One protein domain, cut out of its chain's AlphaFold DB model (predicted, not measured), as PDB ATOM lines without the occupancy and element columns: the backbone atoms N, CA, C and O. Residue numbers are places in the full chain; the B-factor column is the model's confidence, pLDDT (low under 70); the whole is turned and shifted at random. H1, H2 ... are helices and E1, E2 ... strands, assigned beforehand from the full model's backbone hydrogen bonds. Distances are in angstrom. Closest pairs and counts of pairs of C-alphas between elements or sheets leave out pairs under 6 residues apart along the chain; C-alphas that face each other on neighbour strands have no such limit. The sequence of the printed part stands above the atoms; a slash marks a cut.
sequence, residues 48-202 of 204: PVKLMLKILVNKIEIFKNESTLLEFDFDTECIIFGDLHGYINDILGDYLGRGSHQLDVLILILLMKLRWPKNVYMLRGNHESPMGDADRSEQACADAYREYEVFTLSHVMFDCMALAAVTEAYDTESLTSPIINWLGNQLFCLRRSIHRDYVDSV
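What this domain is: This is residues 48 to 202 of the 204 residues of a protein of Enterobius vermicularis (UniProt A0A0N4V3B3). Four helices are gathered in one half of the body and two small sheets lie in the other half, with a tail, residues 194 to 202, sticking out from the strand half. H1 and H4 run side by side, H2 packs on H1 and H3 packs on H4, each at a steep tilt, with H2 and H3 close to each other but not clearly touching; in the strand half, E2, E5 and E3 make one sheet, and the short pair E1 and E4 makes a second, separate one. The printed part has 155 residues with four named helices and five named strands in the order H1, E1, E2, H2, E3, H3, H4, E4, E5; one sheet has the order E2, E5, E3 and is antiparallel, the other is E1 beside E4, parallel. The class is mixed, helices and strands, with under half of the residues in named elements, and two long unnamed stretches, residues 82 to 101 and 167 to 187. The whole is compact, with a radius of gyration of the C-alphas of 15.9 A and spans of 47 by 35 by 31 A.

How they stand to each other: H1, residues 49 to 63, touches H4, residues 148 to 158, at a shallow tilt of 18 degrees, the same way; their closest C-alphas, of Ile 60 and Met 157, are 4.7 A apart. With residues 55 to 59 alone, H1 touches H2, residues 102 to 115, at a steep tilt of 59 degrees, the same way; their closest C-alphas, of Lys 59 and Leu 110, are 7.2 A apart. E1, residues 69 to 71, is the parallel neighbour of E4, residues 164 to 166, with N 70 and O 164 within hydrogen-bond range at 2.9 A. E2, residues 78 to 81, is the antiparallel neighbour of E5, residues 188 to 191, with N 79 and O 190 within hydrogen-bond range at 2.9 A. E5 is the inner strand, and its other antiparallel neighbour is E3, residues 120 to 122, with N 121 and O 189 at 2.9 A. H2 is on this sheet but only grazes it, with its residues 109 to 114. E2, H2 and E3 form a split strand-helix-strand unit, two strands that run the same way with a helix between them along the chain and E5 between them in the sheet; its crossover is right-handed. H3, residues 134 to 145, touches H4 with residues 137 to 142 alone, at a steep tilt of 52 degrees, opposite ways; their closest C-alphas, of Glu 138 and Phe 151, are 5.6 A apart. The helix packing is mostly crossed, but only just, with 1 of 3 touching pairs at a shallow tilt. Every O i to N i+4 pair is within hydrogen-bond range in H2, H3 and H4, and 10 of 11 are in H1.

Where its parts are: H1, Val 49 to Phe 63, begins with C-alpha 49 at (293.807, 248.223, 317.619) and is 20.9 A long. E1 is Leu 69 to Glu 71, and E2, Cys 78 to Phe 81, is 9.9 A long. H2, Gln 102 to Arg 115, is 19.9 A long and begins with C-alpha 102 at (278.547, 248.651, 311.868). E3 is Val 120 to Met 122. H3, Ala 134 to Tyr 145, is 16.1 A long, and H4, Tyr 148 to Phe 158, is 15.7 A long. E4 is Ala 164 to Val 166. E5, Phe 188 to Arg 191, is 10.1 A long and ends with C-alpha 191 at (267.890, 252.787, 332.000).

The domain as a whole: The two C-alphas farthest apart, of Asp 135 and Ser 201, are 49.6 A apart. Residues 194 to 202 stand free; without them the body spans 45 by 27 by 25 A. The printed part has no cut. The links E2 to H2, E3 to H3 and E4 to E5 are long. The mean pLDDT of the printed part is 71.5, and residues 74 to 77, 82 to 100, 129 to 132 and 168 to 202 are under 70, with E5 at a mean of 46.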
ATOM      1  N   PRO A  48     293.132 253.010 318.147       91.38
ATOM      2  CA  PRO A  48     294.183 252.066 317.772       91.38
ATOM      3  C   PRO A  48     293.792 250.634 318.152       91.38
ATOM      4  O   PRO A  48     293.212 250.425 319.217       91.38
ATOM      5  N   VAL A  49     294.193 249.628 317.370       91.19
ATOM      6  CA  VAL A  49     293.807 248.223 317.619       91.19
ATOM      7  C   VAL A  49     294.143 247.731 319.038       91.19
ATOM      8  O   VAL A  49     293.335 247.079 319.693       91.19
ATOM      9  N   LYS A  50     295.276 248.168 319.608       91.44
ATOM     10  CA  LYS A  50     295.669 247.888 321.004       91.44
ATOM     11  C   LYS A  50     294.716 248.478 322.059       91.44
ATOM     12  O   LYS A  50     294.732 248.037 323.209       91.44
ATOM     13  N   LEU A  51     293.918 249.486 321.706       91.38
ATOM     14  CA  LEU A  51     292.803 249.976 322.512       91.38
ATOM     15  C   LEU A  51     291.512 249.202 322.204       91.38
ATOM     16  O   LEU A  51     290.835 248.830 323.156       91.38
ATOM     17  N   MET A  52     291.204 248.879 320.945       93.62
ATOM     18  CA  MET A  52     290.015 248.074 320.614       93.62
ATOM     19  C   MET A  52     290.041 246.699 321.306       93.62
ATOM     20  O   MET A  52     289.108 246.349 322.024       93.62
ATOM     21  N   LEU A  53     291.168 245.983 321.239       93.88
ATOM     22  CA  LEU A  53     291.377 244.718 321.959       93.88
ATOM     23  C   LEU A  53     291.200 244.876 323.484       93.88
ATOM     24  O   LEU A  53     290.655 243.996 324.148       93.88
ATOM     25  N   LYS A  54     291.606 246.019 324.060       93.62
ATOM     26  CA  LYS A  54     291.357 246.327 325.480       93.62
ATOM     27  C   LYS A  54     289.885 246.599 325.771       93.62
ATOM     28  O   LYS A  54     289.426 246.199 326.837       93.62
ATOM     29  N   ILE A  55     289.167 247.287 324.881       93.56
ATOM     30  CA  ILE A  55     287.724 247.514 325.014       93.56
ATOM     31  C   ILE A  55     287.033 246.151 325.057       93.56
ATOM     32  O   ILE A  55     286.414 245.847 326.072       93.56
ATOM     33  N   LEU A  56     287.251 245.296 324.053       94.62
ATOM     34  CA  LEU A  56     286.671 243.949 323.970       94.62
ATOM     35  C   LEU A  56     286.936 243.109 325.231       94.62
ATOM     36  O   LEU A  56     285.993 242.596 325.827       94.62
ATOM     37  N   VAL A  57     288.177 243.049 325.730       94.88
ATOM     38  CA  VAL A  57     288.491 242.323 326.980       94.88
ATOM     39  C   VAL A  57     287.746 242.895 328.197       94.88
ATOM     40  O   VAL A  57     287.206 242.133 328.994       94.88
ATOM     41  N   ASN A  58     287.632 244.222 328.334       94.25
ATOM     42  CA  ASN A  58     286.840 244.831 329.417       94.25
ATOM     43  C   ASN A  58     285.317 244.668 329.218       94.25
ATOM     44  O   ASN A  58     284.555 244.864 330.162       94.25
ATOM     45  N   LYS A  59     284.849 244.345 328.008       91.94
ATOM     46  CA  LYS A  59     283.443 244.033 327.709       91.94
ATOM     47  C   LYS A  59     283.096 242.590 328.019       91.94
ATOM     48  O   LYS A  59     282.116 242.379 328.724       91.94
ATOM     49  N   ILE A  60     283.948 241.646 327.626       93.88
ATOM     50  CA  ILE A  60     283.861 240.233 328.015       93.88
ATOM     51  C   ILE A  60     283.693 240.106 329.540       93.88
ATOM     52  O   ILE A  60     282.740 239.486 330.001       93.88
ATOM     53  N   GLU A  61     284.547 240.760 330.334       93.19
ATOM     54  CA  GLU A  61     284.457 240.684 331.803       93.19
ATOM     55  C   GLU A  61     283.241 241.411 332.402       93.19
ATOM     56  O   GLU A  61     282.802 241.051 333.491       93.19
ATOM     57  N   ILE A  62     282.656 242.401 331.718       92.69
ATOM     58  CA  ILE A  62     281.408 243.039 332.170       92.69
ATOM     59  C   ILE A  62     280.209 242.130 331.874       92.69
ATOM     60  O   ILE A  62     279.441 241.839 332.786       92.69
ATOM     61  N   PHE A  63     280.085 241.616 330.648       93.62
ATOM     62  CA  PHE A  63     278.947 240.782 330.258       93.62
ATOM     63  C   PHE A  63     278.929 239.419 330.973       93.62
ATOM     64  O   PHE A  63     277.868 238.979 331.392       93.62
ATOM     65  N   LYS A  64     280.092 238.815 331.265       91.56
ATOM     66  CA  LYS A  64     280.201 237.621 332.137       91.56
ATOM     67  C   LYS A  64     279.618 237.792 333.548       91.56
ATOM     68  O   LYS A  64     279.371 236.793 334.217       91.56
ATOM     69  N   ASN A  65     279.486 239.030 334.029       93.12
ATOM     70  CA  ASN A  65     278.909 239.353 335.337       93.12
ATOM     71  C   ASN A  65     277.447 239.834 335.232       93.12
ATOM     72  O   ASN A  65     276.863 240.242 336.236       93.12
ATOM     73  N   GLU A  66     276.856 239.794 334.037       91.75
ATOM     74  CA  GLU A  66     275.447 240.087 333.783       91.75
ATOM     75  C   GLU A  66     274.679 238.777 333.543       91.75
ATOM     76  O   GLU A  66     275.238 237.765 333.122       91.75
ATOM     77  N   SER A  67     273.389 238.765 333.883       91.31
ATOM     78  CA  SER A  67     272.548 237.575 333.722       91.31
ATOM     79  C   SER A  67     272.186 237.358 332.253       91.31
ATOM     80  O   SER A  67     271.896 238.313 331.535       91.31
ATOM     81  N   THR A  68     272.120 236.095 331.820       87.75
ATOM     82  CA  THR A  68     271.629 235.708 330.483       87.75
ATOM     83  C   THR A  68     270.196 236.193 330.228       87.75
ATOM     84  O   THR A  68     269.841 236.475 329.084       87.75
ATOM     85  N   LEU A  69     269.394 236.319 331.290       86.56
ATOM     86  CA  LEU A  69     268.103 237.004 331.306       86.56
ATOM     87  C   LEU A  69     268.236 238.256 332.176       86.56
ATOM     88  O   LEU A  69     268.448 238.140 333.384       86.56
ATOM     89  N   LEU A  70     268.129 239.444 331.585       86.25
ATOM     90  CA  LEU A  70     268.117 240.691 332.349       86.25
ATOM     91  C   LEU A  70     266.725 240.913 332.946       86.25
ATOM     92  O   LEU A  70     265.732 240.923 332.224       86.25
ATOM     93  N   GLU A  71     266.658 241.130 334.253       83.44
ATOM     94  CA  GLU A  71     265.419 241.435 334.970       83.44
ATOM     95  C   GLU A  71     265.499 242.875 335.490       83.44
ATOM     96  O   GLU A  71     266.477 243.256 336.140       83.44
ATOM     97  N   PHE A  72     264.489 243.684 335.166       81.19
ATOM     98  CA  PHE A  72     264.359 245.069 335.610       81.19
ATOM     99  C   PHE A  72     263.086 245.229 336.441       81.19
ATOM    100  O   PHE A  72     262.014 244.789 336.022       81.19
ATOM    101  N   ASP A  73     263.201 245.900 337.589       76.75
ATOM    102  CA  ASP A  73     262.060 246.231 338.444       76.75
ATOM    103  C   ASP A  73     261.008 247.054 337.676       76.75
ATOM    104  O   ASP A  73     261.346 247.894 336.837       76.75
ATOM    105  N   PHE A  74     259.725 246.831 337.975       66.44
ATOM    106  CA  PHE A  74     258.597 247.430 337.244       66.44
ATOM    107  C   PHE A  74     258.535 248.971 337.320       66.44
ATOM    108  O   PHE A  74     257.902 249.605 336.484       66.44
ATOM    109  N   ASP A  75     259.222 249.595 338.281       67.81
ATOM    110  CA  ASP A  75     259.353 251.054 338.410       67.81
ATOM    111  C   ASP A  75     260.531 251.652 337.607       67.81
ATOM    112  O   ASP A  75     260.762 252.865 337.631       67.81
ATOM    113  N   THR A  76     261.298 250.826 336.887       67.88
ATOM    114  CA  THR A  76     262.491 251.269 336.161       67.88
ATOM    115  C   THR A  76     262.157 251.830 334.774       67.88
ATOM    116  O   THR A  76     261.878 251.088 333.837       67.88
ATOM    117  N   GLU A  77     262.290 253.154 334.610       69.50
ATOM    118  CA  GLU A  77     262.224 253.829 333.300       69.50
ATOM    119  C   GLU A  77     263.343 253.329 332.349       69.50
ATOM    120  O   GLU A  77     264.503 253.754 332.435       69.50
ATOM    121  N   CYS A  78     262.975 252.447 331.417       70.50
ATOM    122  CA  CYS A  78     263.809 251.933 330.327       70.50
ATOM    123  C   CYS A  78     263.433 252.589 328.988       70.50
ATOM    124  O   CYS A  78     262.254 252.703 328.664       70.50
ATOM    125  N   ILE A  79     264.431 252.956 328.179       74.25
ATOM    126  CA  ILE A  79     264.261 253.266 326.751       74.25
ATOM    127  C   ILE A  79     264.769 252.057 325.953       74.25
ATOM    128  O   ILE A  79     265.865 251.563 326.231       74.25
ATOM    129  N   ILE A  80     263.966 251.581 324.999       73.31
ATOM    130  CA  ILE A  80     264.163 250.346 324.219       73.31
ATOM    131  C   ILE A  80     264.533 250.660 322.761       73.31
ATOM    132  O   ILE A  80     264.152 251.701 322.233       73.31
ATOM    133  N   PHE A  81     265.314 249.770 322.141       71.19
ATOM    134  CA  PHE A  81     266.036 250.004 320.886       71.19
ATOM    135  C   PHE A  81     266.153 248.687 320.059       71.19
ATOM    136  O   PHE A  81     266.898 247.813 320.488       71.19
ATOM    137  N   GLY A  82     265.437 248.561 318.924       64.62
ATOM    138  CA  GLY A  82     265.212 247.353 318.068       64.62
ATOM    139  C   GLY A  82     266.373 246.801 317.190       64.62
ATOM    140  O   GLY A  82     267.274 246.194 317.761       64.62
ATOM    141  N   ASP A  83     266.349 246.994 315.842       58.94
ATOM    142  CA  ASP A  83     267.464 246.672 314.888       58.94
ATOM    143  C   ASP A  83     268.096 247.891 314.127       58.94
ATOM    144  O   ASP A  83     267.386 248.612 313.424       58.94
ATOM    145  N   LEU A  84     269.434 248.090 314.209       58.72
ATOM    146  CA  LEU A  84     270.238 249.146 313.543       58.72
ATOM    147  C   LEU A  84     270.650 248.693 312.143       58.72
ATOM    148  O   LEU A  84     270.888 249.511 311.255       58.72
ATOM    149  N   HIS A  85     270.945 247.395 312.006       60.25
ATOM    150  CA  HIS A  85     271.709 246.806 310.906       60.25
ATOM    151  C   HIS A  85     273.011 247.561 310.549       60.25
ATOM    152  O   HIS A  85     273.502 247.432 309.428       60.25
ATOM    153  N   GLY A  86     273.589 248.354 311.462       50.31
ATOM    154  CA  GLY A  86     274.755 249.213 311.209       50.31
ATOM    155  C   GLY A  86     274.472 250.592 310.579       50.31
ATOM    156  O   GLY A  86     275.397 251.180 310.009       50.31
ATOM    157  N   TYR A  87     273.245 251.117 310.671       53.31
ATOM    158  CA  TYR A  87     272.879 252.501 310.329       53.31
ATOM    159  C   TYR A  87     272.687 253.345 311.597       53.31
ATOM    160  O   TYR A  87     271.991 252.940 312.517       53.31
ATOM    161  N   ILE A  88     273.286 254.540 311.670       51.88
ATOM    162  CA  ILE A  88     273.182 255.401 312.869       51.88
ATOM    163  C   ILE A  88     271.876 256.204 312.945       51.88
ATOM    164  O   ILE A  88     271.538 256.711 314.006       51.88
ATOM    165  N   ASN A  89     271.144 256.362 311.844       42.50
ATOM    166  CA  ASN A  89     269.872 257.084 311.893       42.50
ATOM    167  C   ASN A  89     268.748 256.193 312.450       42.50
ATOM    168  O   ASN A  89     267.796 256.700 313.040       42.50
ATOM    169  N   ASP A  90     268.931 254.876 312.343       43.75
ATOM    170  CA  ASP A  90     268.049 253.827 312.837       43.75
ATOM    171  C   ASP A  90     268.557 253.332 314.210       43.75
ATOM    172  O   ASP A  90     268.854 252.154 314.384       43.75
ATOM    173  N   ILE A  91     268.766 254.237 315.187       40.41
ATOM    174  CA  ILE A  91     269.387 253.887 316.489       40.41
ATOM    175  C   ILE A  91     268.528 252.869 317.237       40.41
ATOM    176  O   ILE A  91     267.556 253.268 317.870       40.41
ATOM    177  N   LEU A  92     268.894 251.585 317.178       41.38
ATOM    178  CA  LEU A  92     268.060 250.452 317.590       41.38
ATOM    179  C   LEU A  92     268.858 249.091 317.651       41.38
ATOM    180  O   LEU A  92     268.678 248.349 316.741       41.38
ATOM    181  N   GLY A  93     269.750 248.651 318.563       39.69
ATOM    182  CA  GLY A  93     270.296 247.226 318.531       39.69
ATOM    183  C   GLY A  93     270.909 246.642 317.195       39.69
ATOM    184  O   GLY A  93     271.196 247.389 316.289       39.69
ATOM    185  N   ASP A  94     271.190 245.340 317.007       46.16
ATOM    186  CA  ASP A  94     271.785 244.743 315.754       46.16
ATOM    187  C   ASP A  94     273.075 245.407 315.209       46.16
ATOM    188  O   ASP A  94     273.091 246.201 314.261       46.16
ATOM    189  N   TYR A  95     274.205 245.085 315.848       53.72
ATOM    190  CA  TYR A  95     275.447 245.863 315.751       53.72
ATOM    191  C   TYR A  95     276.330 245.491 314.549       53.72
ATOM    192  O   TYR A  95     277.249 246.240 314.216       53.72
ATOM    193  N   LEU A  96     276.094 244.334 313.923       54.50
ATOM    194  CA  LEU A  96     276.840 243.809 312.777       54.50
ATOM    195  C   LEU A  96     275.867 243.355 311.689       54.50
ATOM    196  O   LEU A  96     274.881 242.698 311.987       54.50
ATOM    197  N   GLY A  97     276.147 243.640 310.417       57.16
ATOM    198  CA  GLY A  97     275.237 243.243 309.343       57.16
ATOM    199  C   GLY A  97     275.487 243.927 308.003       57.16
ATOM    200  O   GLY A  97     276.432 243.596 307.284       57.16
ATOM    201  N   ARG A  98     274.569 244.823 307.611       54.78
ATOM    202  CA  ARG A  98     274.441 245.316 306.221       54.78
ATOM    203  C   ARG A  98     274.863 246.771 306.015       54.78
ATOM    204  O   ARG A  98     275.173 247.150 304.888       54.78
ATOM    205  N   GLY A  99     274.839 247.577 307.068       60.56
ATOM    206  CA  GLY A  99     275.158 248.998 307.059       60.56
ATOM    207  C   GLY A  99     276.662 249.256 307.059       60.56
ATOM    208  O   GLY A  99     277.451 248.555 307.693       60.56
ATOM    209  N   SER A 100     277.065 250.314 306.360       65.25
ATOM    210  CA  SER A 100     278.466 250.713 306.183       65.25
ATOM    211  C   SER A 100     279.152 251.213 307.460       65.25
ATOM    212  O   SER A 100     280.335 251.549 307.404       65.25
ATOM    213  N   HIS A 101     278.437 251.315 308.587       72.62
ATOM    214  CA  HIS A 101     278.909 251.923 309.838       72.62
ATOM    215  C   HIS A 101     278.758 250.989 311.053       72.62
ATOM    216  O   HIS A 101     278.796 251.436 312.197       72.62
ATOM    217  N   GLN A 102     278.640 249.676 310.818       76.69
ATOM    218  CA  GLN A 102     278.547 248.651 311.868       76.69
ATOM    219  C   GLN A 102     279.656 248.748 312.938       76.69
ATOM    220  O   GLN A 102     279.370 248.640 314.128       76.69
ATOM    221  N   LEU A 103     280.910 249.036 312.559       82.50
ATOM    222  CA  LEU A 103     281.995 249.194 313.535       82.50
ATOM    223  C   LEU A 103     281.888 250.498 314.337       82.50
ATOM    224  O   LEU A 103     282.030 250.439 315.557       82.50
ATOM    225  N   ASP A 104     281.571 251.641 313.714       81.38
ATOM    226  CA  ASP A 104     281.285 252.890 314.441       81.38
ATOM    227  C   ASP A 104     280.201 252.681 315.509       81.38
ATOM    228  O   ASP A 104     280.364 253.081 316.664       81.38
ATOM    229  N   VAL A 105     279.103 252.033 315.108       80.06
ATOM    230  CA  VAL A 105     277.917 251.757 315.924       80.06
ATOM    231  C   VAL A 105     278.252 250.819 317.084       80.06
ATOM    232  O   VAL A 105     278.000 251.158 318.244       80.06
ATOM    233  N   LEU A 106     278.893 249.680 316.801       86.06
ATOM    234  CA  LEU A 106     279.357 248.742 317.821       86.06
ATOM    235  C   LEU A 106     280.289 249.444 318.816       86.06
ATOM    236  O   LEU A 106     280.059 249.400 320.023       86.06
ATOM    237  N   ILE A 107     281.318 250.144 318.331       88.56
ATOM    238  CA  ILE A 107     282.303 250.826 319.178       88.56
ATOM    239  C   ILE A 107     281.639 251.896 320.054       88.56
ATOM    240  O   ILE A 107     281.920 251.949 321.255       88.56
ATOM    241  N   LEU A 108     280.748 252.721 319.493       86.31
ATOM    242  CA  LEU A 108     279.972 253.716 320.237       86.31
ATOM    243  C   LEU A 108     279.224 253.064 321.404       86.31
ATOM    244  O   LEU A 108     279.347 253.506 322.548       86.31
ATOM    245  N   ILE A 109     278.508 251.975 321.139       86.44
ATOM    246  CA  ILE A 109     277.682 251.308 322.143       86.44
ATOM    247  C   ILE A 109     278.552 250.588 323.195       86.44
ATOM    248  O   ILE A 109     278.269 250.680 324.395       86.44
ATOM    249  N   LEU A 110     279.687 249.989 322.814       90.81
ATOM    250  CA  LEU A 110     280.659 249.439 323.772       90.81
ATOM    251  C   LEU A 110     281.289 250.529 324.661       90.81
ATOM    252  O   LEU A 110     281.509 250.291 325.856       90.81
ATOM    253  N   LEU A 111     281.541 251.730 324.123       89.19
ATOM    254  CA  LEU A 111     281.996 252.898 324.888       89.19
ATOM    255  C   LEU A 111     280.907 253.413 325.843       89.19
ATOM    256  O   LEU A 111     281.211 253.702 327.004       89.19
ATOM    257  N   MET A 112     279.640 253.452 325.420       88.38
ATOM    258  CA  MET A 112     278.507 253.752 326.307       88.38
ATOM    259  C   MET A 112     278.420 252.721 327.445       88.38
ATOM    260  O   MET A 112     278.381 253.100 328.617       88.38
ATOM    261  N   LYS A 113     278.513 251.420 327.135       89.94
ATOM    262  CA  LYS A 113     278.538 250.329 328.126       89.94
ATOM    263  C   LYS A 113     279.777 250.380 329.029       89.94
ATOM    264  O   LYS A 113     279.751 249.835 330.129       89.94
ATOM    265  N   LEU A 114     280.902 250.961 328.595       89.25
ATOM    266  CA  LEU A 114     282.062 251.239 329.465       89.25
ATOM    267  C   LEU A 114     281.799 252.418 330.406       89.25
ATOM    268  O   LEU A 114     282.203 252.376 331.565       89.25
ATOM    269  N   ARG A 115     281.140 253.471 329.914       87.38
ATOM    270  CA  ARG A 115     280.900 254.700 330.675       87.38
ATOM    271  C   ARG A 115     279.780 254.554 331.710       87.38
ATOM    272  O   ARG A 115     279.904 255.133 332.790       87.38
ATOM    273  N   TRP A 116     278.738 253.786 331.389       88.12
ATOM    274  CA  TRP A 116     277.531 253.606 332.201       88.12
ATOM    275  C   TRP A 116     277.069 252.128 332.265       88.12
ATOM    276  O   TRP A 116     275.959 251.809 331.840       88.12
ATOM    277  N   PRO A 117     277.878 251.191 332.800       88.81
ATOM    278  CA  PRO A 117     277.573 249.751 332.768       88.81
ATOM    279  C   PRO A 117     276.288 249.338 333.511       88.81
ATOM    280  O   PRO A 117     275.741 248.286 333.208       88.81
ATOM    281  N   LYS A 118     275.798 250.161 334.453       86.81
ATOM    282  CA  LYS A 118     274.536 249.960 335.201       86.81
ATOM    283  C   LYS A 118     273.326 250.705 334.609       86.81
ATOM    284  O   LYS A 118     272.295 250.832 335.269       86.81
ATOM    285  N   ASN A 119     273.474 251.258 333.407       85.12
ATOM    286  CA  ASN A 119     272.403 251.966 332.703       85.12
ATOM    287  C   ASN A 119     272.275 251.539 331.247       85.12
ATOM    288  O   ASN A 119     271.177 251.537 330.712       85.12
ATOM    289  N   VAL A 120     273.392 251.200 330.617       87.31
ATOM    290  CA  VAL A 120     273.458 250.701 329.249       87.31
ATOM    291  C   VAL A 120     273.443 249.180 329.302       87.31
ATOM    292  O   VAL A 120     274.257 248.597 330.017       87.31
ATOM    293  N   TYR A 121     272.567 248.535 328.538       86.38
ATOM    294  CA  TYR A 121     272.446 247.081 328.457       86.38
ATOM    295  C   TYR A 121     272.282 246.651 327.000       86.38
ATOM    296  O   TYR A 121     271.546 247.281 326.247       86.38
ATOM    297  N   MET A 122     272.983 245.589 326.612       87.81
ATOM    298  CA  MET A 122     273.005 245.058 325.250       87.81
ATOM    299  C   MET A 122     272.539 243.608 325.297       87.81
ATOM    300  O   MET A 122     273.165 242.805 325.995       87.81
ATOM    301  N   LEU A 123     271.481 243.275 324.559       84.12
ATOM    302  CA  LEU A 123     271.202 241.885 324.217       84.12
ATOM    303  C   LEU A 123     271.997 241.479 322.969       84.12
ATOM    304  O   LEU A 123     272.445 242.336 322.200       84.12
ATOM    305  N   ARG A 124     272.184 240.169 322.804       82.00
ATOM    306  CA  ARG A 124     272.723 239.508 321.612       82.00
ATOM    307  C   ARG A 124     271.578 239.123 320.677       82.00
ATOM    308  O   ARG A 124     270.600 238.548 321.153       82.00
ATOM    309  N   GLY A 125     271.727 239.335 319.371       74.81
ATOM    310  CA  GLY A 125     270.815 238.775 318.378       74.81
ATOM    311  C   GLY A 125     271.412 237.644 317.546       74.81
ATOM    312  O   GLY A 125     272.337 236.928 317.937       74.81
ATOM    313  N   ASN A 126     270.813 237.465 316.373       71.94
ATOM    314  CA  ASN A 126     271.163 236.460 315.374       71.94
ATOM    315  C   ASN A 126     272.430 236.828 314.581       71.94
ATOM    316  O   ASN A 126     273.229 235.935 314.282       71.94
ATOM    317  N   HIS A 127     272.635 238.108 314.260       71.94
ATOM    318  CA  HIS A 127     273.787 238.565 313.485       71.94
ATOM    319  C   HIS A 127     275.112 238.470 314.259       71.94
ATOM    320  O   HIS A 127     276.133 238.153 313.653       71.94
ATOM    321  N   GLU A 128     275.107 238.592 315.592       75.50
ATOM    322  CA  GLU A 128     276.275 238.330 316.451       75.50
ATOM    323  C   GLU A 128     276.438 236.844 316.831       75.50
ATOM    324  O   GLU A 128     276.951 236.501 317.905       75.50
ATOM    325  N   SER A 129     275.989 235.931 315.971       67.88
ATOM    326  CA  SER A 129     276.215 234.490 316.107       67.88
ATOM    327  C   SER A 129     277.096 233.963 314.966       67.88
ATOM    328  O   SER A 129     277.037 234.496 313.858       67.88
ATOM    329  N   PRO A 130     277.835 232.851 315.160       65.38
ATOM    330  CA  PRO A 130     278.555 232.172 314.072       65.38
ATOM    331  C   PRO A 130     277.663 231.646 312.929       65.38
ATOM    332  O   PRO A 130     278.172 231.059 311.980       65.38
ATOM    333  N   MET A 131     276.338 231.799 313.037       64.00
ATOM    334  CA  MET A 131     275.338 231.415 312.034       64.00
ATOM    335  C   MET A 131     274.675 232.640 311.367       64.00
ATOM    336  O   MET A 131     273.781 232.467 310.540       64.00
ATOM    337  N   GLY A 132     275.087 233.860 311.743       69.25
ATOM    338  CA  GLY A 132     274.661 235.137 311.167       69.25
ATOM    339  C   GLY A 132     275.619 235.654 310.084       69.25
ATOM    340  O   GLY A 132     276.226 234.877 309.352       69.25
ATOM    341  N   ASP A 133     275.794 236.976 309.993       71.44
ATOM    342  CA  ASP A 133     276.683 237.647 309.020       71.44
ATOM    343  C   ASP A 133     278.187 237.565 309.416       71.44
ATOM    344  O   ASP A 133     278.944 238.531 309.277       71.44
ATOM    345  N   ALA A 134     278.647 236.407 309.909       76.44
ATOM    346  CA  ALA A 134     280.002 236.208 310.438       76.44
ATOM    347  C   ALA A 134     281.103 236.597 309.429       76.44
ATOM    348  O   ALA A 134     281.972 237.402 309.762       76.44
ATOM    349  N   ASP A 135     281.002 236.142 308.174       83.19
ATOM    350  CA  ASP A 135     281.922 236.491 307.076       83.19
ATOM    351  C   ASP A 135     282.056 238.016 306.871       83.19
ATOM    352  O   ASP A 135     283.129 238.531 306.549       83.19
ATOM    353  N   ARG A 136     280.963 238.775 307.067       80.38
ATOM    354  CA  ARG A 136     280.958 240.244 306.931       80.38
ATOM    355  C   ARG A 136     281.579 240.932 308.136       80.38
ATOM    356  O   ARG A 136     282.233 241.960 307.973       80.38
ATOM    357  N   SER A 137     281.370 240.379 309.330       80.12
ATOM    358  CA  SER A 137     282.031 240.837 310.550       80.12
ATOM    359  C   SER A 137     283.545 240.617 310.469       80.12
ATOM    360  O   SER A 137     284.307 241.526 310.810       80.12
ATOM    361  N   GLU A 138     283.988 239.466 309.948       87.50
ATOM    362  CA  GLU A 138     285.407 239.183 309.710       87.50
ATOM    363  C   GLU A 138     285.995 240.176 308.707       87.50
ATOM    364  O   GLU A 138     286.967 240.859 309.032       87.50
ATOM    365  N   GLN A 139     285.364 240.330 307.536       86.94
ATOM    366  CA  GLN A 139     285.813 241.261 306.499       86.94
ATOM    367  C   GLN A 139     285.908 242.706 307.022       86.94
ATOM    368  O   GLN A 139     286.928 243.360 306.821       86.94
ATOM    369  N   ALA A 140     284.905 243.193 307.761       84.12
ATOM    370  CA  ALA A 140     284.934 244.543 308.324       84.12
ATOM    371  C   ALA A 140     286.043 244.725 309.376       84.12
ATOM    372  O   ALA A 140     286.745 245.737 309.367       84.12
ATOM    373  N   CYS A 141     286.254 243.738 310.257       88.50
ATOM    374  CA  CYS A 141     287.371 243.759 311.204       88.50
ATOM    375  C   CYS A 141     288.732 243.711 310.488       88.50
ATOM    376  O   CYS A 141     289.672 244.394 310.902       88.50
ATOM    377  N   ALA A 142     288.843 242.938 309.406       89.38
ATOM    378  CA  ALA A 142     290.047 242.840 308.592       89.38
ATOM    379  C   ALA A 142     290.349 244.155 307.855       89.38
ATOM    380  O   ALA A 142     291.494 244.604 307.882       89.38
ATOM    381  N   ASP A 143     289.348 244.815 307.270       88.75
ATOM    382  CA  ASP A 143     289.518 246.097 306.577       88.75
ATOM    383  C   ASP A 143     289.913 247.230 307.538       88.75
ATOM    384  O   ASP A 143     290.868 247.967 307.265       88.75
ATOM    385  N   ALA A 144     289.221 247.335 308.679       87.62
ATOM    386  CA  ALA A 144     289.430 248.391 309.668       87.62
ATOM    387  C   ALA A 144     290.713 248.216 310.497       87.62
ATOM    388  O   ALA A 144     291.464 249.172 310.696       87.62
ATOM    389  N   TYR A 145     290.966 247.002 310.998       90.06
ATOM    390  CA  TYR A 145     292.021 246.747 311.987       90.06
ATOM    391  C   TYR A 145     293.168 245.876 311.487       90.06
ATOM    392  O   TYR A 145     294.277 246.028 311.997       90.06
ATOM    393  N   ARG A 146     292.929 244.998 310.504       90.12
ATOM    394  CA  ARG A 146     293.910 244.036 309.952       90.12
ATOM    395  C   ARG A 146     294.495 243.043 310.969       90.12
ATOM    396  O   ARG A 146     295.517 242.428 310.690       90.12
ATOM    397  N   GLU A 147     293.829 242.863 312.110       89.31
ATOM    398  CA  GLU A 147     294.211 241.937 313.187       89.31
ATOM    399  C   GLU A 147     293.009 241.022 313.498       89.31
ATOM    400  O   GLU A 147     291.951 241.491 313.935       89.31
ATOM    401  N   TYR A 148     293.155 239.716 313.262       89.50
ATOM    402  CA  TYR A 148     292.071 238.719 313.353       89.50
ATOM    403  C   TYR A 148     291.544 238.525 314.792       89.50
ATOM    404  O   TYR A 148     290.386 238.160 315.026       89.50
ATOM    405  N   GLU A 149     292.364 238.857 315.789       92.75
ATOM    406  CA  GLU A 149     292.001 238.901 317.202       92.75
ATOM    407  C   GLU A 149     290.841 239.865 317.492       92.75
ATOM    408  O   GLU A 149     290.107 239.635 318.452       92.75
ATOM    409  N   VAL A 150     290.626 240.915 316.683       91.25
ATOM    410  CA  VAL A 150     289.488 241.834 316.877       91.25
ATOM    411  C   VAL A 150     288.165 241.143 316.552       91.25
ATOM    412  O   VAL A 150     287.238 241.198 317.359       91.25
ATOM    413  N   PHE A 151     288.093 240.437 315.421       90.81
ATOM    414  CA  PHE A 151     286.931 239.629 315.041       90.81
ATOM    415  C   PHE A 151     286.668 238.519 316.068       90.81
ATOM    416  O   PHE A 151     285.550 238.374 316.572       90.81
ATOM    417  N   THR A 152     287.728 237.797 316.446       91.31
ATOM    418  CA  THR A 152     287.659 236.672 317.391       91.31
ATOM    419  C   THR A 152     287.184 237.116 318.777       91.31
ATOM    420  O   THR A 152     286.270 236.517 319.340       91.31
ATOM    421  N   LEU A 153     287.759 238.187 319.338       93.38
ATOM    422  CA  LEU A 153     287.348 238.698 320.650       93.38
ATOM    423  C   LEU A 153     285.983 239.393 320.618       93.38
ATOM    424  O   LEU A 153     285.322 239.431 321.652       93.38
ATOM    425  N   SER A 154     285.536 239.897 319.464       91.56
ATOM    426  CA  SER A 154     284.157 240.373 319.306       91.56
ATOM    427  C   SER A 154     283.174 239.205 319.425       91.56
ATOM    428  O   SER A 154     282.245 239.287 320.218       91.56
ATOM    429  N   HIS A 155     283.439 238.067 318.778       89.00
ATOM    430  CA  HIS A 155     282.599 236.870 318.915       89.00
ATOM    431  C   HIS A 155     282.585 236.301 320.341       89.00
ATOM    432  O   HIS A 155     281.510 236.057 320.884       89.00
ATOM    433  N   VAL A 156     283.742 236.220 321.009       91.50
ATOM    434  CA  VAL A 156     283.813 235.829 322.433       91.50
ATOM    435  C   VAL A 156     283.060 236.813 323.344       91.50
ATOM    436  O   VAL A 156     282.504 236.411 324.365       91.50
ATOM    437  N   MET A 157     283.012 238.102 322.995       93.62
ATOM    438  CA  MET A 157     282.215 239.104 323.708       93.62
ATOM    439  C   MET A 157     280.711 238.903 323.485       93.62
ATOM    440  O   MET A 157     279.955 238.973 324.453       93.62
ATOM    441  N   PHE A 158     280.282 238.609 322.256       88.62
ATOM    442  CA  PHE A 158     278.884 238.317 321.929       88.62
ATOM    443  C   PHE A 158     278.381 237.029 322.596       88.62
ATOM    444  O   PHE A 158     277.250 236.990 323.073       88.62
ATOM    445  N   ASP A 159     279.235 236.009 322.728       88.50
ATOM    446  CA  ASP A 159     278.941 234.794 323.504       88.50
ATOM    447  C   ASP A 159     278.742 235.047 325.008       88.50
ATOM    448  O   ASP A 159     278.160 234.209 325.695       88.50
ATOM    449  N   CYS A 160     279.189 236.196 325.527       91.81
ATOM    450  CA  CYS A 160     278.969 236.594 326.919       91.81
ATOM    451  C   CYS A 160     277.719 237.474 327.118       91.81
ATOM    452  O   CYS A 160     277.362 237.732 328.264       91.81
ATOM    453  N   MET A 161     277.093 237.985 326.052       88.81
ATOM    454  CA  MET A 161     275.978 238.937 326.148       88.81
ATOM    455  C   MET A 161     274.647 238.259 326.510       88.81
ATOM    456  O   MET A 161     274.418 237.085 326.218       88.81
ATOM    457  N   ALA A 162     273.757 239.020 327.155       88.81
ATOM    458  CA  ALA A 162     272.434 238.545 327.549       88.81
ATOM    459  C   ALA A 162     271.548 238.239 326.326       88.81
ATOM    460  O   ALA A 162     271.699 238.852 325.271       88.81
ATOM    461  N   LEU A 163     270.612 237.299 326.469       82.00
ATOM    462  CA  LEU A 163     269.752 236.820 325.377       82.00
ATOM    463  C   LEU A 163     268.338 237.417 325.405       82.00
ATOM    464  O   LEU A 163     267.662 237.419 324.384       82.00
ATOM    465  N   ALA A 164     267.869 237.892 326.562       78.00
ATOM    466  CA  ALA A 164     266.519 238.434 326.736       78.00
ATOM    467  C   ALA A 164     266.452 239.444 327.895       78.00
ATOM    468  O   ALA A 164     267.328 239.458 328.767       78.00
ATOM    469  N   ALA A 165     265.389 240.254 327.926       81.06
ATOM    470  CA  ALA A 165     265.104 241.198 329.007       81.06
ATOM    471  C   ALA A 165     263.618 241.188 329.421       81.06
ATOM    472  O   ALA A 165     262.721 241.135 328.578       81.06
ATOM    473  N   VAL A 166     263.362 241.294 330.727       77.44
ATOM    474  CA  VAL A 166     262.026 241.443 331.331       77.44
ATOM    475  C   VAL A 166     261.939 242.816 331.996       77.44
ATOM    476  O   VAL A 166     262.787 243.158 332.817       77.44
ATOM    477  N   THR A 167     260.945 243.619 331.613       71.69
ATOM    478  CA  THR A 167     260.756 245.005 332.075       71.69
ATOM    479  C   THR A 167     259.338 245.485 331.733       71.69
ATOM    480  O   THR A 167     258.814 245.098 330.690       71.69
ATOM    481  N   GLU A 168     258.728 246.345 332.562       63.28
ATOM    482  CA  GLU A 168     257.480 247.080 332.241       63.28
ATOM    483  C   GLU A 168     257.743 248.319 331.360       63.28
ATOM    484  O   GLU A 168     257.246 249.423 331.580       63.28
ATOM    485  N   ALA A 169     258.567 248.142 330.331       53.09
ATOM    486  CA  ALA A 169     258.842 249.198 329.375       53.09
ATOM    487  C   ALA A 169     257.663 249.381 328.409       53.09
ATOM    488  O   ALA A 169     257.116 248.414 327.872       53.09
ATOM    489  N   TYR A 170     257.316 250.639 328.142       47.97
ATOM    490  CA  TYR A 170     256.454 250.995 327.023       47.97
ATOM    491  C   TYR A 170     257.294 250.973 325.749       47.97
ATOM    492  O   TYR A 170     258.054 251.906 325.487       47.97
ATOM    493  N   ASP A 171     257.153 249.911 324.960       48.78
ATOM    494  CA  ASP A 171     257.589 249.935 323.569       48.78
ATOM    495  C   ASP A 171     256.812 251.033 322.821       48.78
ATOM    496  O   ASP A 171     255.575 251.040 322.788       48.78
ATOM    497  N   THR A 172     257.560 251.977 322.249       47.19
ATOM    498  CA  THR A 172     257.040 253.126 321.506       47.19
ATOM    499  C   THR A 172     256.325 252.747 320.212       47.19
ATOM    500  O   THR A 172     255.569 253.572 319.703       47.19
ATOM    501  N   GLU A 173     256.517 251.528 319.697       46.72
ATOM    502  CA  GLU A 173     255.838 251.036 318.493       46.72
ATOM    503  C   GLU A 173     254.688 250.055 318.787       46.72
ATOM    504  O   GLU A 173     253.672 250.102 318.091       46.72
ATOM    505  N   SER A 174     254.790 249.194 319.814       41.75
ATOM    506  CA  SER A 174     253.817 248.097 320.032       41.75
ATOM    507  C   SER A 174     252.826 248.244 321.198       41.75
ATOM    508  O   SER A 174     251.918 247.417 321.305       41.75
ATOM    509  N   LEU A 175     252.932 249.275 322.050       36.31
ATOM    510  CA  LEU A 175     251.956 249.583 323.121       36.31
ATOM    511  C   LEU A 175     251.650 248.425 324.108       36.31
ATOM    512  O   LEU A 175     250.577 248.397 324.717       36.31
ATOM    513  N   THR A 176     252.570 247.472 324.300       32.16
ATOM    514  CA  THR A 176     252.378 246.326 325.211       32.16
ATOM    515  C   THR A 176     253.601 246.039 326.088       32.16
ATOM    516  O   THR A 176     254.709 246.487 325.811       32.16
ATOM    517  N   SER A 177     253.376 245.318 327.190       36.78
ATOM    518  CA  SER A 177     254.379 244.900 328.182       36.78
ATOM    519  C   SER A 177     253.818 243.708 328.998       36.78
ATOM    520  O   SER A 177     252.594 243.529 328.976       36.78
ATOM    521  N   PRO A 178     254.619 242.893 329.729       48.62
ATOM    522  CA  PRO A 178     256.056 243.035 329.974       48.62
ATOM    523  C   PRO A 178     256.862 241.719 329.822       48.62
ATOM    524  O   PRO A 178     257.390 241.186 330.796       48.62
ATOM    525  N   ILE A 179     257.001 241.176 328.605       41.91
ATOM    526  CA  ILE A 179     258.069 240.200 328.295       41.91
ATOM    527  C   ILE A 179     258.613 240.490 326.894       41.91
ATOM    528  O   ILE A 179     257.954 240.158 325.909       41.91
ATOM    529  N   ILE A 180     259.835 241.028 326.781       52.44
ATOM    530  CA  ILE A 180     260.522 241.094 325.486       52.44
ATOM    531  C   ILE A 180     261.319 239.804 325.274       52.44
ATOM    532  O   ILE A 180     262.521 239.715 325.521       52.44
ATOM    533  N   ASN A 181     260.601 238.776 324.823       40.62
ATOM    534  CA  ASN A 181     261.159 237.506 324.365       40.62
ATOM    535  C   ASN A 181     261.036 237.443 322.835       40.62
ATOM    536  O   ASN A 181     260.019 236.986 322.308       40.62
ATOM    537  N   TRP A 182     262.043 237.963 322.132       50.50
ATOM    538  CA  TRP A 182     261.996 238.211 320.690       50.50
ATOM    539  C   TRP A 182     263.004 237.308 319.957       50.50
ATOM    540  O   TRP A 182     264.214 237.492 320.030       50.50
ATOM    541  N   LEU A 183     262.504 236.293 319.248       34.56
ATOM    542  CA  LEU A 183     263.314 235.249 318.599       34.56
ATOM    543  C   LEU A 183     263.817 235.653 317.191       34.56
ATOM    544  O   LEU A 183     263.601 234.915 316.230       34.56
ATOM    545  N   GLY A 184     264.473 236.811 317.043       39.84
ATOM    546  CA  GLY A 184     265.028 237.212 315.737       39.84
ATOM    547  C   GLY A 184     265.515 238.653 315.560       39.84
ATOM    548  O   GLY A 184     266.438 238.847 314.776       39.84
ATOM    549  N   ASN A 185     264.947 239.615 316.285       42.28
ATOM    550  CA  ASN A 185     265.279 241.043 316.225       42.28
ATOM    551  C   ASN A 185     265.691 241.509 317.629       42.28
ATOM    552  O   ASN A 185     265.281 240.909 318.630       42.28
ATOM    553  N   GLN A 186     266.555 242.514 317.713       49.34
ATOM    554  CA  GLN A 186     267.348 242.771 318.910       49.34
ATOM    555  C   GLN A 186     266.685 243.726 319.900       49.34
ATOM    556  O   GLN A 186     265.636 244.312 319.648       49.34
ATOM    557  N   LEU A 187     267.313 243.852 321.075       44.59
ATOM    558  CA  LEU A 187     266.971 244.883 322.041       44.59
ATOM    559  C   LEU A 187     268.219 245.437 322.732       44.59
ATOM    560  O   LEU A 187     268.972 244.732 323.407       44.59
ATOM    561  N   PHE A 188     268.394 246.743 322.626       47.06
ATOM    562  CA  PHE A 188     269.279 247.531 323.467       47.06
ATOM    563  C   PHE A 188     268.423 248.298 324.491       47.06
ATOM    564  O   PHE A 188     267.306 248.722 324.195       47.06
ATOM    565  N   CYS A 189     268.903 248.424 325.730       48.53
ATOM    566  CA  CYS A 189     268.148 249.042 326.820       48.53
ATOM    567  C   CYS A 189     268.981 250.124 327.513       48.53
ATOM    568  O   CYS A 189     270.086 249.872 328.005       48.53
ATOM    569  N   LEU A 190     268.426 251.338 327.566       46.41
ATOM    570  CA  LEU A 190     268.953 252.458 328.338       46.41
ATOM    571  C   LEU A 190     268.050 252.740 329.542       46.41
ATOM    572  O   LEU A 190     267.005 253.378 329.412       46.41
ATOM    573  N   ARG A 191     268.492 252.345 330.738       42.38
ATOM    574  CA  ARG A 191     267.890 252.787 332.000       42.38
ATOM    575  C   ARG A 191     268.142 254.280 332.190       42.38
ATOM    576  O   ARG A 191     269.288 254.706 332.389       42.38
ATOM    577  N   ARG A 192     267.067 255.066 332.185       32.69
ATOM    578  CA  ARG A 192     267.108 256.526 332.287       32.69
ATOM    579  C   ARG A 192     267.754 256.961 333.606       32.69
ATOM    580  O   ARG A 192     267.390 256.503 334.683       32.69
ATOM    581  N   SER A 193     268.722 257.871 333.518       36.00
ATOM    582  CA  SER A 193     269.425 258.455 334.670       36.00
ATOM    583  C   SER A 193     269.424 259.979 334.567       36.00
ATOM    584  O   SER A 193     270.477 260.612 334.476       36.00
ATOM    585  N   ILE A 194     268.227 260.562 334.534       40.75
ATOM    586  CA  ILE A 194     268.025 262.009 334.459       40.75
ATOM    587  C   ILE A 194     267.602 262.515 335.839       40.75
ATOM    588  O   ILE A 194     266.535 262.163 336.335       40.75
ATOM    589  N   HIS A 195     268.434 263.375 336.431       41.19
ATOM    590  CA  HIS A 195     267.981 264.333 337.438       41.19
ATOM    591  C   HIS A 195     266.885 265.193 336.799       41.19
ATOM    592  O   HIS A 195     267.179 265.938 335.861       41.19
ATOM    593  N   ARG A 196     265.631 265.050 337.256       40.25
ATOM    594  CA  ARG A 196     264.466 265.741 336.663       40.25
ATOM    595  C   ARG A 196     264.684 267.259 336.607       40.25
ATOM    596  O   ARG A 196     264.419 267.875 335.581       40.25
ATOM    597  N   ASP A 197     265.323 267.776 337.654       43.12
ATOM    598  CA  ASP A 197     265.714 269.162 337.930       43.12
ATOM    599  C   ASP A 197     266.265 269.982 336.740       43.12
ATOM    600  O   ASP A 197     266.154 271.204 336.756       43.12
ATOM    601  N   TYR A 198     266.895 269.358 335.731       42.31
ATOM    602  CA  TYR A 198     267.548 270.101 334.641       42.31
ATOM    603  C   TYR A 198     266.656 270.373 333.422       42.31
ATOM    604  O   TYR A 198     266.809 271.420 332.797       42.31
ATOM    605  N   VAL A 199     265.738 269.468 333.063       41.81
ATOM    606  CA  VAL A 199     264.936 269.618 331.828       41.81
ATOM    607  C   VAL A 199     263.900 270.728 331.991       41.81
ATOM    608  O   VAL A 199     263.775 271.582 331.116       41.81
ATOM    609  N   ASP A 200     263.242 270.764 333.149       42.66
ATOM    610  CA  ASP A 200     262.252 271.791 333.485       42.66
ATOM    611  C   ASP A 200     262.902 273.193 333.542       42.66
ATOM    612  O   ASP A 200     262.289 274.185 333.170       42.66
ATOM    613  N   SER A 201     264.195 273.280 333.898       42.59
ATOM    614  CA  SER A 201     264.955 274.543 333.997       42.59
ATOM    615  C   SER A 201     265.361 275.189 332.658       42.59
ATOM    616  O   SER A 201     266.049 276.211 332.656       42.59
ATOM    617  N   VAL A 202     264.992 274.579 331.526       44.12
ATOM    618  CA  VAL A 202     265.370 275.004 330.161       44.12
ATOM    619  C   VAL A 202     264.133 275.287 329.283       44.12
ATOM    620  O   VAL A 202     264.277 275.641 328.113       44.12
TER     621      VAL A 202